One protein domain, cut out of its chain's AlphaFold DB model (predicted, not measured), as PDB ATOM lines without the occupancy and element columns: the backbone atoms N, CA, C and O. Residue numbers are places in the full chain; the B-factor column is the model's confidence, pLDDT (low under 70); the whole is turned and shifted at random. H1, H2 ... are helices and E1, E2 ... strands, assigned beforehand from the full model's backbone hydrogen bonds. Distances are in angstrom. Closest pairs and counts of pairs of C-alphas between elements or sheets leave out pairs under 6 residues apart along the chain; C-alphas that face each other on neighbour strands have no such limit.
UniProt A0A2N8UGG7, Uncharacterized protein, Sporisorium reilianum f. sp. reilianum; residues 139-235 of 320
ATOM      1  N   PRO A 139      24.495 -42.747 -30.279       83.69
ATOM      2  CA  PRO A 139      23.848 -41.462 -30.017       83.69
ATOM      3  C   PRO A 139      24.815 -40.285 -30.194       83.69
ATOM      4  O   PRO A 139      25.965 -40.350 -29.765       83.69
ATOM      5  N   GLY A 140      24.352 -39.220 -30.851       85.88
ATOM      6  CA  GLY A 140      25.177 -38.046 -31.155       85.88
ATOM      7  C   GLY A 140      26.184 -38.224 -32.300       85.88
ATOM      8  O   GLY A 140      26.998 -37.331 -32.502       85.88
ATOM      9  N   LEU A 141      26.145 -39.327 -33.060       89.56
ATOM     10  CA  LEU A 141      27.025 -39.575 -34.211       89.56
ATOM     11  C   LEU A 141      26.249 -40.070 -35.441       89.56
ATOM     12  O   LEU A 141      25.170 -40.649 -35.335       89.56
ATOM     13  N   ALA A 142      26.844 -39.892 -36.619       89.19
ATOM     14  CA  ALA A 142      26.372 -40.419 -37.896       89.19
ATOM     15  C   ALA A 142      27.443 -41.299 -38.568       89.19
ATOM     16  O   ALA A 142      28.640 -41.165 -38.302       89.19
ATOM     17  N   PHE A 143      27.021 -42.200 -39.461       88.25
ATOM     18  CA  PHE A 143      27.935 -42.874 -40.384       88.25
ATOM     19  C   PHE A 143      28.129 -42.010 -41.633       88.25
ATOM     20  O   PHE A 143      27.145 -41.638 -42.264       88.25
ATOM     21  N   SER A 144      29.381 -41.784 -42.024       87.56
ATOM     22  CA  SER A 144      29.751 -41.190 -43.315       87.56
ATOM     23  C   SER A 144      30.619 -42.161 -44.115       87.56
ATOM     24  O   SER A 144      31.321 -42.992 -43.526       87.56
ATOM     25  N   GLY A 145      30.596 -42.055 -45.441       81.94
ATOM     26  CA  GLY A 145      31.404 -42.847 -46.362       81.94
ATOM     27  C   GLY A 145      30.603 -43.925 -47.114       81.94
ATOM     28  O   GLY A 145      29.653 -44.513 -46.581       81.94
ATOM     29  N   PRO A 146      31.016 -44.255 -48.353       73.00
ATOM     30  CA  PRO A 146      30.166 -44.897 -49.348       73.00
ATOM     31  C   PRO A 146      29.729 -46.311 -48.954       73.00
ATOM     32  O   PRO A 146      30.542 -47.189 -48.636       73.00
ATOM     33  N   MET A 147      28.417 -46.545 -49.048       65.69
ATOM     34  CA  MET A 147      27.807 -47.851 -48.824       65.69
ATOM     35  C   MET A 147      28.087 -48.827 -49.966       65.69
ATOM     36  O   MET A 147      27.451 -48.793 -51.018       65.69
ATOM     37  N   ASP A 148      28.943 -49.806 -49.695       66.06
ATOM     38  CA  ASP A 148      28.951 -51.041 -50.466       66.06
ATOM     39  C   ASP A 148      27.829 -51.965 -49.967       66.06
ATOM     40  O   ASP A 148      27.993 -52.691 -48.982       66.06
ATOM     41  N   LYS A 149      26.681 -51.936 -50.660       62.59
ATOM     42  CA  LYS A 149      25.493 -52.752 -50.346       62.59
ATOM     43  C   LYS A 149      25.764 -54.269 -50.358       62.59
ATOM     44  O   LYS A 149      24.954 -55.019 -49.830       62.59
ATOM     45  N   THR A 150      26.888 -54.726 -50.923       62.47
ATOM     46  CA  THR A 150      27.271 -56.152 -50.988       62.47
ATOM     47  C   THR A 150      28.163 -56.610 -49.830       62.47
ATOM     48  O   THR A 150      28.504 -57.790 -49.751       62.47
ATOM     49  N   LYS A 151      28.599 -55.702 -48.941       57.78
ATOM     50  CA  LYS A 151      29.580 -56.011 -47.886       57.78
ATOM     51  C   LYS A 151      29.019 -55.787 -46.489       57.78
ATOM     52  O   LYS A 151      28.486 -54.725 -46.181       57.78
ATOM     53  N   ASN A 152      29.244 -56.776 -45.621       58.06
ATOM     54  CA  ASN A 152      29.021 -56.685 -44.178       58.06
ATOM     55  C   ASN A 152      29.733 -55.438 -43.599       58.06
ATOM     56  O   ASN A 152      30.855 -55.118 -44.008       58.06
ATOM     57  N   ILE A 153      29.075 -54.743 -42.664       55.69
ATOM     58  CA  ILE A 153      29.425 -53.407 -42.148       55.69
ATOM     59  C   ILE A 153      30.894 -53.300 -41.714       55.69
ATOM     60  O   ILE A 153      31.545 -52.303 -42.016       55.69
ATOM     61  N   GLN A 154      31.463 -54.354 -41.119       51.22
ATOM     62  CA  GLN A 154      32.873 -54.393 -40.691       51.22
ATOM     63  C   GLN A 154      33.902 -54.220 -41.833       51.22
ATOM     64  O   GLN A 154      35.079 -53.992 -41.563       51.22
ATOM     65  N   ARG A 155      33.490 -54.339 -43.105       54.81
ATOM     66  CA  ARG A 155      34.330 -54.116 -44.301       54.81
ATOM     67  C   ARG A 155      33.898 -52.906 -45.145       54.81
ATOM     68  O   ARG A 155      34.435 -52.715 -46.236       54.81
ATOM     69  N   GLN A 156      32.930 -52.111 -44.688       63.53
ATOM     70  CA  GLN A 156      32.497 -50.894 -45.384       63.53
ATOM     71  C   GLN A 156      33.487 -49.743 -45.142       63.53
ATOM     72  O   GLN A 156      34.164 -49.695 -44.118       63.53
ATOM     73  N   ARG A 157      33.570 -48.786 -46.077       76.50
ATOM     74  CA  ARG A 157      34.508 -47.641 -46.017       76.50
ATOM     75  C   ARG A 157      34.010 -46.510 -45.104       76.50
ATOM     76  O   ARG A 157      34.229 -45.339 -45.399       76.50
ATOM     77  N   ARG A 158      33.298 -46.874 -44.038       81.94
ATOM     78  CA  ARG A 158      32.606 -45.948 -43.142       81.94
ATOM     79  C   ARG A 158      33.504 -45.455 -42.014       81.94
ATOM     80  O   ARG A 158      34.391 -46.167 -41.544       81.94
ATOM     81  N   PHE A 159      33.192 -44.267 -41.525       87.31
ATOM     82  CA  PHE A 159      33.726 -43.677 -40.302       87.31
ATOM     83  C   PHE A 159      32.597 -42.930 -39.573       87.31
ATOM     84  O   PHE A 159      31.543 -42.669 -40.156       87.31
ATOM     85  N   LEU A 160      32.785 -42.664 -38.279       90.38
ATOM     86  CA  LEU A 160      31.815 -41.936 -37.460       90.38
ATOM     87  C   LEU A 160      32.129 -40.441 -37.485       90.38
ATOM     88  O   LEU A 160      33.277 -40.053 -37.280       90.38
ATOM     89  N   VAL A 161      31.112 -39.618 -37.714       92.44
ATOM     90  CA  VAL A 161      31.189 -38.151 -37.807       92.44
ATOM     91  C   VAL A 161      30.093 -37.512 -36.941       92.44
ATOM     92  O   VAL A 161      29.150 -38.218 -36.565       92.44
ATOM     93  N   PRO A 162      30.173 -36.207 -36.617       91.56
ATOM     94  CA  PRO A 162      29.056 -35.483 -36.016       91.56
ATOM     95  C   PRO A 162      27.787 -35.535 -36.896       91.56
ATOM     96  O   PRO A 162      27.893 -35.719 -38.113       91.56
ATOM     97  N   PRO A 163      26.579 -35.372 -36.326       88.56
ATOM     98  CA  PRO A 163      25.338 -35.369 -37.095       88.56
ATOM     99  C   PRO A 163      25.332 -34.249 -38.146       88.56
ATOM    100  O   PRO A 163      25.872 -33.171 -37.915       88.56
ATOM    101  N   GLY A 164      24.733 -34.510 -39.310       85.56
ATOM    102  CA  GLY A 164      24.704 -33.573 -40.442       85.56
ATOM    103  C   GLY A 164      25.958 -33.575 -41.329       85.56
ATOM    104  O   GLY A 164      25.874 -33.144 -42.476       85.56
ATOM    105  N   VAL A 165      27.095 -34.114 -40.872       89.19
ATOM    106  CA  VAL A 165      28.320 -34.199 -41.689       89.19
ATOM    107  C   VAL A 165      28.226 -35.358 -42.693       89.19
ATOM    108  O   VAL A 165      28.103 -36.526 -42.316       89.19
ATOM    109  N   VAL A 166      28.337 -35.045 -43.986       87.50
ATOM    110  CA  VAL A 166      28.313 -36.010 -45.104       87.50
ATOM    111  C   VAL A 166      29.682 -36.032 -45.789       87.50
ATOM    112  O   VAL A 166      30.279 -34.978 -45.979       87.50
ATOM    113  N   ARG A 167      30.200 -37.222 -46.131       87.12
ATOM    114  CA  ARG A 167      31.525 -37.439 -46.754       87.12
ATOM    115  C   ARG A 167      31.495 -38.596 -47.771       87.12
ATOM    116  O   ARG A 167      32.278 -39.547 -47.677       87.12
ATOM    117  N   ASP A 168      30.567 -38.535 -48.723       84.94
ATOM    118  CA  ASP A 168      30.218 -39.655 -49.615       84.94
ATOM    119  C   ASP A 168      30.772 -39.513 -51.045       84.94
ATOM    120  O   ASP A 168      30.830 -40.497 -51.790       84.94
ATOM    121  N   LYS A 169      31.259 -38.325 -51.420       88.19
ATOM    122  CA  LYS A 169      32.005 -38.050 -52.663       88.19
ATOM    123  C   LYS A 169      33.245 -37.184 -52.386       88.19
ATOM    124  O   LYS A 169      33.390 -36.579 -51.329       88.19
ATOM    125  N   HIS A 170      34.170 -37.121 -53.349       88.50
ATOM    126  CA  HIS A 170      35.452 -36.407 -53.199       88.50
ATOM    127  C   HIS A 170      35.313 -34.916 -52.836       88.50
ATOM    128  O   HIS A 170      36.181 -34.396 -52.143       88.50
ATOM    129  N   SER A 171      34.249 -34.247 -53.294       90.06
ATOM    130  CA  SER A 171      33.964 -32.831 -53.015       90.06
ATOM    131  C   SER A 171      33.580 -32.542 -51.566       90.06
ATOM    132  O   SER A 171      33.625 -31.393 -51.153       90.06
ATOM    133  N   ASP A 172      33.165 -33.562 -50.814       91.00
ATOM    134  CA  ASP A 172      32.604 -33.383 -49.472       91.00
ATOM    135  C   ASP A 172      33.695 -33.252 -48.400       91.00
ATOM    136  O   ASP A 172      33.410 -32.922 -47.251       91.00
ATOM    137  N   PHE A 173      34.949 -33.553 -48.748       92.12
ATOM    138  CA  PHE A 173      36.089 -33.423 -47.847       92.12
ATOM    139  C   PHE A 173      36.539 -31.955 -47.799       92.12
ATOM    140  O   PHE A 173      36.802 -31.371 -48.852       92.12
ATOM    141  N   PRO A 174      36.642 -31.343 -46.606       92.25
ATOM    142  CA  PRO A 174      36.750 -29.899 -46.490       92.25
ATOM    143  C   PRO A 174      38.152 -29.435 -46.891       92.25
ATOM    144  O   PRO A 174      39.161 -30.039 -46.511       92.25
ATOM    145  N   SER A 175      38.216 -28.361 -47.681       92.38
ATOM    146  CA  SER A 175      39.489 -27.750 -48.083       92.38
ATOM    147  C   SER A 175      40.235 -27.189 -46.870       92.38
ATOM    148  O   SER A 175      39.602 -26.807 -45.891       92.38
ATOM    149  N   LEU A 176      41.559 -27.035 -46.954       87.94
ATOM    150  CA  LEU A 176      42.364 -26.402 -45.893       87.94
ATOM    151  C   LEU A 176      41.964 -24.940 -45.588       87.94
ATOM    152  O   LEU A 176      42.415 -24.400 -44.585       87.94
ATOM    153  N   LYS A 177      41.154 -24.301 -46.445       87.75
ATOM    154  CA  LYS A 177      40.585 -22.957 -46.234       87.75
ATOM    155  C   LYS A 177      39.172 -22.963 -45.634       87.75
ATOM    156  O   LYS A 177      38.649 -21.894 -45.354       87.75
ATOM    157  N   ALA A 178      38.530 -24.124 -45.522       88.69
ATOM    158  CA  ALA A 178      37.204 -24.239 -44.932       88.69
ATOM    159  C   ALA A 178      37.324 -24.475 -43.424       88.69
ATOM    160  O   ALA A 178      38.198 -25.233 -42.986       88.69
ATOM    161  N   ASP A 179      36.419 -23.876 -42.655       89.62
ATOM    162  CA  ASP A 179      36.251 -24.203 -41.243       89.62
ATOM    163  C   ASP A 179      35.857 -25.673 -41.072       89.62
ATOM    164  O   ASP A 179      35.154 -26.259 -41.900       89.62
ATOM    165  N   LEU A 180      36.337 -26.280 -39.987       88.81
ATOM    166  CA  LEU A 180      36.067 -27.677 -39.678       88.81
ATOM    167  C   LEU A 180      34.829 -27.790 -38.779       88.81
ATOM    168  O   LEU A 180      34.708 -27.091 -37.773       88.81
ATOM    169  N   GLU A 181      33.912 -28.695 -39.117       89.12
ATOM    170  CA  GLU A 181      32.625 -28.820 -38.436       89.12
ATOM    171  C   GLU A 181      32.797 -29.240 -36.966       89.12
ATOM    172  O   GLU A 181      33.574 -30.142 -36.639       89.12
ATOM    173  N   LYS A 182      32.054 -28.601 -36.054       88.12
ATOM    174  CA  LYS A 182      32.219 -28.779 -34.602       88.12
ATOM    175  C   LYS A 182      32.134 -30.257 -34.191       88.12
ATOM    176  O   LYS A 182      31.140 -30.932 -34.445       88.12
ATOM    177  N   GLY A 183      33.172 -30.740 -33.507       85.56
ATOM    178  CA  GLY A 183      33.292 -32.136 -33.067       85.56
ATOM    179  C   GLY A 183      34.006 -33.064 -34.057       85.56
ATOM    180  O   GLY A 183      34.267 -34.216 -33.716       85.56
ATOM    181  N   MET A 184      34.372 -32.590 -35.251       90.62
ATOM    182  CA  MET A 184      35.367 -33.255 -36.093       90.62
ATOM    183  C   MET A 184      36.774 -33.081 -35.506       90.62
ATOM    184  O   MET A 184      37.122 -32.027 -34.979       90.62
ATOM    185  N   ILE A 185      37.614 -34.103 -35.663       89.69
ATOM    186  CA  ILE A 185      39.048 -34.060 -35.361       89.69
ATOM    187  C   ILE A 185      39.834 -34.088 -36.672       89.69
ATOM    188  O   ILE A 185      39.580 -34.926 -37.543       89.69
ATOM    189  N   ALA A 186      40.816 -33.198 -36.798       89.00
ATOM    190  CA  ALA A 186      41.796 -33.180 -37.878       89.00
ATOM    191  C   ALA A 186      43.223 -33.263 -37.320       89.00
ATOM    192  O   ALA A 186      43.466 -32.939 -36.158       89.00
ATOM    193  N   HIS A 187      44.165 -33.704 -38.153       85.62
ATOM    194  CA  HIS A 187      45.593 -33.690 -37.845       85.62
ATOM    195  C   HIS A 187      46.325 -32.693 -38.747       85.62
ATOM    196  O   HIS A 187      46.167 -32.730 -39.971       85.62
ATOM    197  N   THR A 188      47.145 -31.846 -38.128       79.50
ATOM    198  CA  THR A 188      47.968 -30.826 -38.781       79.50
ATOM    199  C   THR A 188      49.414 -31.000 -38.300       79.50
ATOM    200  O   THR A 188      49.619 -31.039 -37.087       79.50
ATOM    201  N   PRO A 189      50.415 -31.101 -39.197       77.25
ATOM    202  CA  PRO A 189      50.284 -31.163 -40.654       77.25
ATOM    203  C   PRO A 189      49.557 -32.431 -41.131       77.25
ATOM    204  O   PRO A 189      49.690 -33.511 -40.559       77.25
ATOM    205  N   GLY A 190      48.779 -32.294 -42.205       82.56
ATOM    206  CA  GLY A 190      48.022 -33.403 -42.778       82.56
ATOM    207  C   GLY A 190      48.905 -34.455 -43.455       82.56
ATOM    208  O   GLY A 190      50.012 -34.164 -43.916       82.56
ATOM    209  N   CYS A 191      48.390 -35.683 -43.575       85.56
ATOM    210  CA  CYS A 191      49.093 -36.742 -44.296       85.56
ATOM    211  C   CYS A 191      49.276 -36.372 -45.778       85.56
ATOM    212  O   CYS A 191      48.450 -35.662 -46.357       85.56
ATOM    213  N   LEU A 192      50.328 -36.903 -46.412       84.00
ATOM    214  CA  LEU A 192      50.757 -36.522 -47.768       84.00
ATOM    215  C   LEU A 192      49.612 -36.476 -48.804       84.00
ATOM    216  O   LEU A 192      49.508 -35.522 -49.569       84.00
ATOM    217  N   GLU A 193      48.725 -37.476 -48.802       87.69
ATOM    218  CA  GLU A 193      47.583 -37.580 -49.729       87.69
ATOM    219  C   GLU A 193      46.542 -36.455 -49.530       87.69
ATOM    220  O   GLU A 193      45.898 -36.044 -50.494       87.69
ATOM    221  N   CYS A 194      46.379 -35.944 -48.301       88.12
ATOM    222  CA  CYS A 194      45.478 -34.825 -47.990       88.12
ATOM    223  C   CYS A 194      46.137 -33.478 -48.305       88.12
ATOM    224  O   CYS A 194      45.529 -32.637 -48.967       88.12
ATOM    225  N   SER A 195      47.409 -33.307 -47.931       87.50
ATOM    226  CA  SER A 195      48.181 -32.081 -48.182       87.50
ATOM    227  C   SER A 195      48.358 -31.805 -49.680       87.50
ATOM    228  O   SER A 195      48.087 -30.694 -50.134       87.50
ATOM    229  N   VAL A 196      48.679 -32.827 -50.487       85.88
ATOM    230  CA  VAL A 196      48.729 -32.722 -51.964       85.88
ATOM    231  C   VAL A 196      47.361 -32.368 -52.567       85.88
ATOM    232  O   VAL A 196      47.290 -31.736 -53.619       85.88
ATOM    233  N   LYS A 197      46.260 -32.744 -51.904       86.12
ATOM    234  CA  LYS A 197      44.890 -32.401 -52.315       86.12
ATOM    235  C   LYS A 197      44.343 -31.117 -51.686       86.12
ATOM    236  O   LYS A 197      43.226 -30.741 -52.023       86.12
ATOM    237  N   LYS A 198      45.125 -30.425 -50.849       89.12
ATOM    238  CA  LYS A 198      44.742 -29.196 -50.133       89.12
ATOM    239  C   LYS A 198      43.420 -29.335 -49.351       89.12
ATOM    240  O   LYS A 198      42.636 -28.390 -49.273       89.12
ATOM    241  N   ILE A 199      43.207 -30.507 -48.743       91.81
ATOM    242  CA  ILE A 199      42.076 -30.827 -47.852       91.81
ATOM    243  C   ILE A 199      42.559 -31.140 -46.432       91.81
ATOM    244  O   ILE A 199      43.685 -31.609 -46.246       91.81
ATOM    245  N   HIS A 200      41.700 -30.923 -45.435       91.81
ATOM    246  CA  HIS A 200      41.983 -31.294 -44.046       91.81
ATOM    247  C   HIS A 200      42.161 -32.809 -43.890       91.81
ATOM    248  O   HIS A 200      41.438 -33.618 -44.479       91.81
ATOM    249  N   CYS A 201      43.108 -33.213 -43.044       91.62
ATOM    250  CA  CYS A 201      43.356 -34.618 -42.731       91.62
ATOM    251  C   CYS A 201      42.450 -35.053 -41.566       91.62
ATOM    252  O   CYS A 201      42.880 -35.078 -40.414       91.62
ATOM    253  N   THR A 202      41.176 -35.325 -41.856       92.88
ATOM    254  CA  THR A 202      40.140 -35.574 -40.837       92.88
ATOM    255  C   THR A 202      40.079 -37.028 -40.353       92.88
ATOM    256  O   THR A 202      40.442 -37.961 -41.072       92.88
ATOM    257  N   TYR A 203      39.598 -37.230 -39.125       92.19
ATOM    258  CA  TYR A 203      39.454 -38.529 -38.455       92.19
ATOM    259  C   TYR A 203      38.033 -38.736 -37.900       92.19
ATOM    260  O   TYR A 203      37.822 -39.496 -36.947       92.19
ATOM    261  N   GLY A 204      37.045 -38.094 -38.521       91.44
ATOM    262  CA  GLY A 204      35.667 -38.051 -38.056       91.44
ATOM    263  C   GLY A 204      35.563 -37.449 -36.655       91.44
ATOM    264  O   GLY A 204      36.359 -36.592 -36.283       91.44
ATOM    265  N   ALA A 205      34.643 -37.965 -35.844       91.00
ATOM    266  CA  ALA A 205      34.495 -37.608 -34.432       91.00
ATOM    267  C   ALA A 205      35.534 -38.288 -33.504       91.00
ATOM    268  O   ALA A 205      35.248 -38.585 -32.347       91.00
ATOM    269  N   GLY A 206      36.720 -38.646 -34.015       87.25
ATOM    270  CA  GLY A 206      37.786 -39.282 -33.223       87.25
ATOM    271  C   GLY A 206      37.489 -40.702 -32.724       87.25
ATOM    272  O   GLY A 206      38.254 -41.236 -31.921       87.25
ATOM    273  N   VAL A 207      36.424 -41.350 -33.206       86.69
ATOM    274  CA  VAL A 207      36.034 -42.719 -32.829       86.69
ATOM    275  C   VAL A 207      35.874 -43.638 -34.041       86.69
ATOM    276  O   VAL A 207      35.521 -43.229 -35.148       86.69
ATOM    277  N   ARG A 208      36.191 -44.918 -33.835       85.06
ATOM    278  CA  ARG A 208      36.100 -45.992 -34.833       85.06
ATOM    279  C   ARG A 208      34.718 -46.652 -34.785       85.06
ATOM    280  O   ARG A 208      34.038 -46.620 -33.765       85.06
ATOM    281  N   LEU A 209      34.352 -47.375 -35.850       81.81
ATOM    282  CA  LEU A 209      33.099 -48.154 -35.938       81.81
ATOM    283  C   LEU A 209      32.910 -49.199 -34.814       81.81
ATOM    284  O   LEU A 209      31.810 -49.710 -34.646       81.81
ATOM    285  N   ASN A 210      33.967 -49.542 -34.071       79.38
ATOM    286  CA  ASN A 210      33.943 -50.469 -32.936       79.38
ATOM    287  C   ASN A 210      33.992 -49.760 -31.565       79.38
ATOM    288  O   ASN A 210      34.439 -50.361 -30.590       79.38
ATOM    289  N   GLY A 211      33.627 -48.475 -31.503       81.25
ATOM    290  CA  GLY A 211      33.585 -47.661 -30.280       81.25
ATOM    291  C   GLY A 211      34.948 -47.230 -29.725       81.25
ATOM    292  O   GLY A 211      35.008 -46.319 -28.908       81.25
ATOM    293  N   LYS A 212      36.060 -47.834 -30.169       84.69
ATOM    294  CA  LYS A 212      37.404 -47.434 -29.728       84.69
ATOM    295  C   LYS A 212      37.787 -46.065 -30.285       84.69
ATOM    296  O   LYS A 212      37.426 -45.723 -31.415       84.69
ATOM    297  N   SER A 213      38.597 -45.328 -29.531       84.62
ATOM    298  CA  SER A 213      39.211 -44.085 -29.993       84.62
ATOM    299  C   SER A 213      40.054 -44.292 -31.260       84.62
ATOM    300  O   SER A 213      40.559 -45.378 -31.587       84.62
ATOM    301  N   ARG A 214      40.174 -43.217 -32.029       85.19
ATOM    302  CA  ARG A 214      40.871 -43.159 -33.305       85.19
ATOM    303  C   ARG A 214      42.003 -42.152 -33.207       85.19
ATOM    304  O   ARG A 214      41.890 -41.027 -33.674       85.19
ATOM    305  N   ASP A 215      43.091 -42.620 -32.608       80.94
ATOM    306  CA  ASP A 215      44.397 -41.970 -32.659       80.94
ATOM    307  C   ASP A 215      44.712 -41.460 -34.086       80.94
ATOM    308  O   ASP A 215      44.744 -42.272 -35.025       80.94
ATOM    309  N   PRO A 216      44.925 -40.141 -34.264       78.25
ATOM    310  CA  PRO A 216      45.285 -39.567 -35.552       78.25
ATOM    311  C   PRO A 216      46.665 -40.007 -36.059       78.25
ATOM    312  O   PRO A 216      46.857 -40.108 -37.269       78.25
ATOM    313  N   THR A 217      47.602 -40.319 -35.157       74.50
ATOM    314  CA  THR A 217      49.022 -40.543 -35.478       74.50
ATOM    315  C   THR A 217      49.303 -41.933 -36.061       74.50
ATOM    316  O   THR A 217      50.137 -42.067 -36.956       74.50
ATOM    317  N   THR A 218      48.578 -42.971 -35.624       75.62
ATOM    318  CA  THR A 218      48.647 -44.330 -36.210       75.62
ATOM    319  C   THR A 218      47.452 -44.681 -37.106       75.62
ATOM    320  O   THR A 218      47.456 -45.701 -37.804       75.62
ATOM    321  N   GLY A 219      46.392 -43.868 -37.090       78.94
ATOM    322  CA  GLY A 219      45.170 -44.101 -37.852       78.94
ATOM    323  C   GLY A 219      45.275 -43.732 -39.336       78.94
ATOM    324  O   GLY A 219      46.018 -42.844 -39.740       78.94
ATOM    325  N   LYS A 220      44.424 -44.345 -40.173       87.56
ATOM    326  CA  LYS A 220      44.092 -43.748 -41.476       87.56
ATOM    327  C   LYS A 220      43.107 -42.592 -41.274       87.56
ATOM    328  O   LYS A 220      42.089 -42.779 -40.601       87.56
ATOM    329  N   CYS A 221      43.347 -41.459 -41.931       90.44
ATOM    330  CA  CYS A 221      42.361 -40.384 -42.071       90.44
ATOM    331  C   CYS A 221      41.165 -40.809 -42.952       90.44
ATOM    332  O   CYS A 221      41.253 -41.774 -43.720       90.44
ATOM    333  N   ASP A 222      40.051 -40.084 -42.848       91.00
ATOM    334  CA  ASP A 222      38.778 -40.360 -43.529       91.00
ATOM    335  C   ASP A 222      38.952 -40.468 -45.041       91.00
ATOM    336  O   ASP A 222      38.575 -41.469 -45.650       91.00
ATOM    337  N   TYR A 223      39.629 -39.485 -45.638       91.50
ATOM    338  CA  TYR A 223      39.892 -39.439 -47.071       91.50
ATOM    339  C   TYR A 223      40.684 -40.664 -47.568       91.50
ATOM    340  O   TYR A 223      40.403 -41.214 -48.636       91.50
ATOM    341  N   CYS A 224      41.637 -41.167 -46.777       89.31
ATOM    342  CA  CYS A 224      42.398 -42.373 -47.120       89.31
ATOM    343  C   CYS A 224      41.626 -43.684 -46.877       89.31
ATOM    344  O   CYS A 224      41.955 -44.705 -47.488       89.31
ATOM    345  N   ILE A 225      40.605 -43.685 -46.014       87.75
ATOM    346  CA  ILE A 225      39.644 -44.794 -45.891       87.75
ATOM    347  C   ILE A 225      38.706 -44.789 -47.105       87.75
ATOM    348  O   ILE A 225      38.609 -45.797 -47.807       87.75
ATOM    349  N   PHE A 226      38.104 -43.635 -47.403       88.31
ATOM    350  CA  PHE A 226      37.209 -43.386 -48.532       88.31
ATOM    351  C   PHE A 226      37.834 -43.808 -49.873       88.31
ATOM    352  O   PHE A 226      37.318 -44.689 -50.567       88.31
ATOM    353  N   THR A 227      39.009 -43.260 -50.201       86.25
ATOM    354  CA  THR A 227      39.755 -43.572 -51.435       86.25
ATOM    355  C   THR A 227      40.432 -44.948 -51.421       86.25
ATOM    356  O   THR A 227      40.974 -45.383 -52.439       86.25
ATOM    357  N   THR A 228      40.443 -45.653 -50.284       77.31
ATOM    358  CA  THR A 228      41.233 -46.877 -50.025       77.31
ATOM    359  C   THR A 228      42.751 -46.753 -50.248       77.31
ATOM    360  O   THR A 228      43.453 -47.766 -50.302       77.31
ATOM    361  N   ARG A 229      43.296 -45.531 -50.318       76.12
ATOM    362  CA  ARG A 229      44.741 -45.275 -50.457       76.12
ATOM    363  C   ARG A 229      45.529 -45.730 -49.217       76.12
ATOM    364  O   ARG A 229      44.978 -46.053 -48.154       76.12
ATOM    365  N   LYS A 230      46.859 -45.776 -49.340       78.69
ATOM    366  CA  LYS A 230      47.749 -45.883 -48.174       78.69
ATOM    367  C   LYS A 230      47.832 -44.501 -47.530       78.69
ATOM    368  O   LYS A 230      48.520 -43.635 -48.052       78.69
ATOM    369  N   CYS A 231      47.161 -44.309 -46.396       83.81
ATOM    370  CA  CYS A 231      47.433 -43.146 -45.559       83.81
ATOM    371  C   CYS A 231      48.892 -43.228 -45.100       83.81
ATOM    372  O   CYS A 231      49.270 -44.222 -44.482       83.81
ATOM    373  N   ARG A 232      49.699 -42.214 -45.416       73.06
ATOM    374  CA  ARG A 232      51.041 -42.018 -44.850       73.06
ATOM    375  C   ARG A 232      50.929 -41.006 -43.706       73.06
ATOM    376  O   ARG A 232      51.466 -39.914 -43.806       73.06
ATOM    377  N   GLY A 233      50.069 -41.328 -42.734       56.16
ATOM    378  CA  GLY A 233      49.554 -40.407 -41.708       56.16
ATOM    379  C   GLY A 233      50.301 -40.409 -40.379       56.16
ATOM    380  O   GLY A 233      49.899 -39.693 -39.471       56.16
ATOM    381  N   ASN A 234      51.390 -41.171 -40.277       52.62
ATOM    382  CA  ASN A 234      52.386 -41.024 -39.224       52.62
ATOM    383  C   ASN A 234      53.094 -39.669 -39.439       52.62
ATOM    384  O   ASN A 234      54.161 -39.646 -40.044       52.62
ATOM    385  N   GLY A 235      52.481 -38.532 -39.105       43.47
ATOM    386  CA  GLY A 235      52.939 -37.233 -39.616       43.47
ATOM    387  C   GLY A 235      52.925 -37.199 -41.158       43.47
ATOM    388  O   GLY A 235      51.907 -37.522 -41.768       43.47
TER     389      GLY A 235
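This is residues 139 to 235 of the 320 residues of an uncharacterized protein of Sporisorium reilianum f. sp. reilianum (UniProt A0A2N8UGG7). With little regular structure, this is a rounded ball of loops, with a small hairpin of strands E1 and E2 toward one side, short helix H2 near the middle and short helix H1 on the side away from the hairpin. Named elements, in the order E1, E2, H1, H2, hold only 15 of the 97 printed residues; the class is mixed. The whole is compact, radius of gyration of the C-alphas 12.4 A, spanning 32 by 27 by 26 A.

E1, residues 142 to 144, begins at C-alpha 142 (26.372, -40.419, -37.896). E2 is residues 159 to 161, 6.6 A long. H1 is residues 192 to 195. H2, residues 222 to 226, ends at C-alpha 226 (37.209, -43.386, -48.532).

Hairpin E1 and E2 is antiparallel, with N 142 and O 161 2.9 A apart, within hydrogen-bond range. H1 and H2 are close but not clearly touching; their closest C-alphas, of Cys 194 and Tyr 223, are 7.3 A apart. E1 is apart from both helices. H2 has its O i to N i+4 pair within hydrogen-bond range; H1 is too short for one.

The printed part has no cut. The three links are long. Residues 147 to 156 and 233 to 235 have pLDDT under 70.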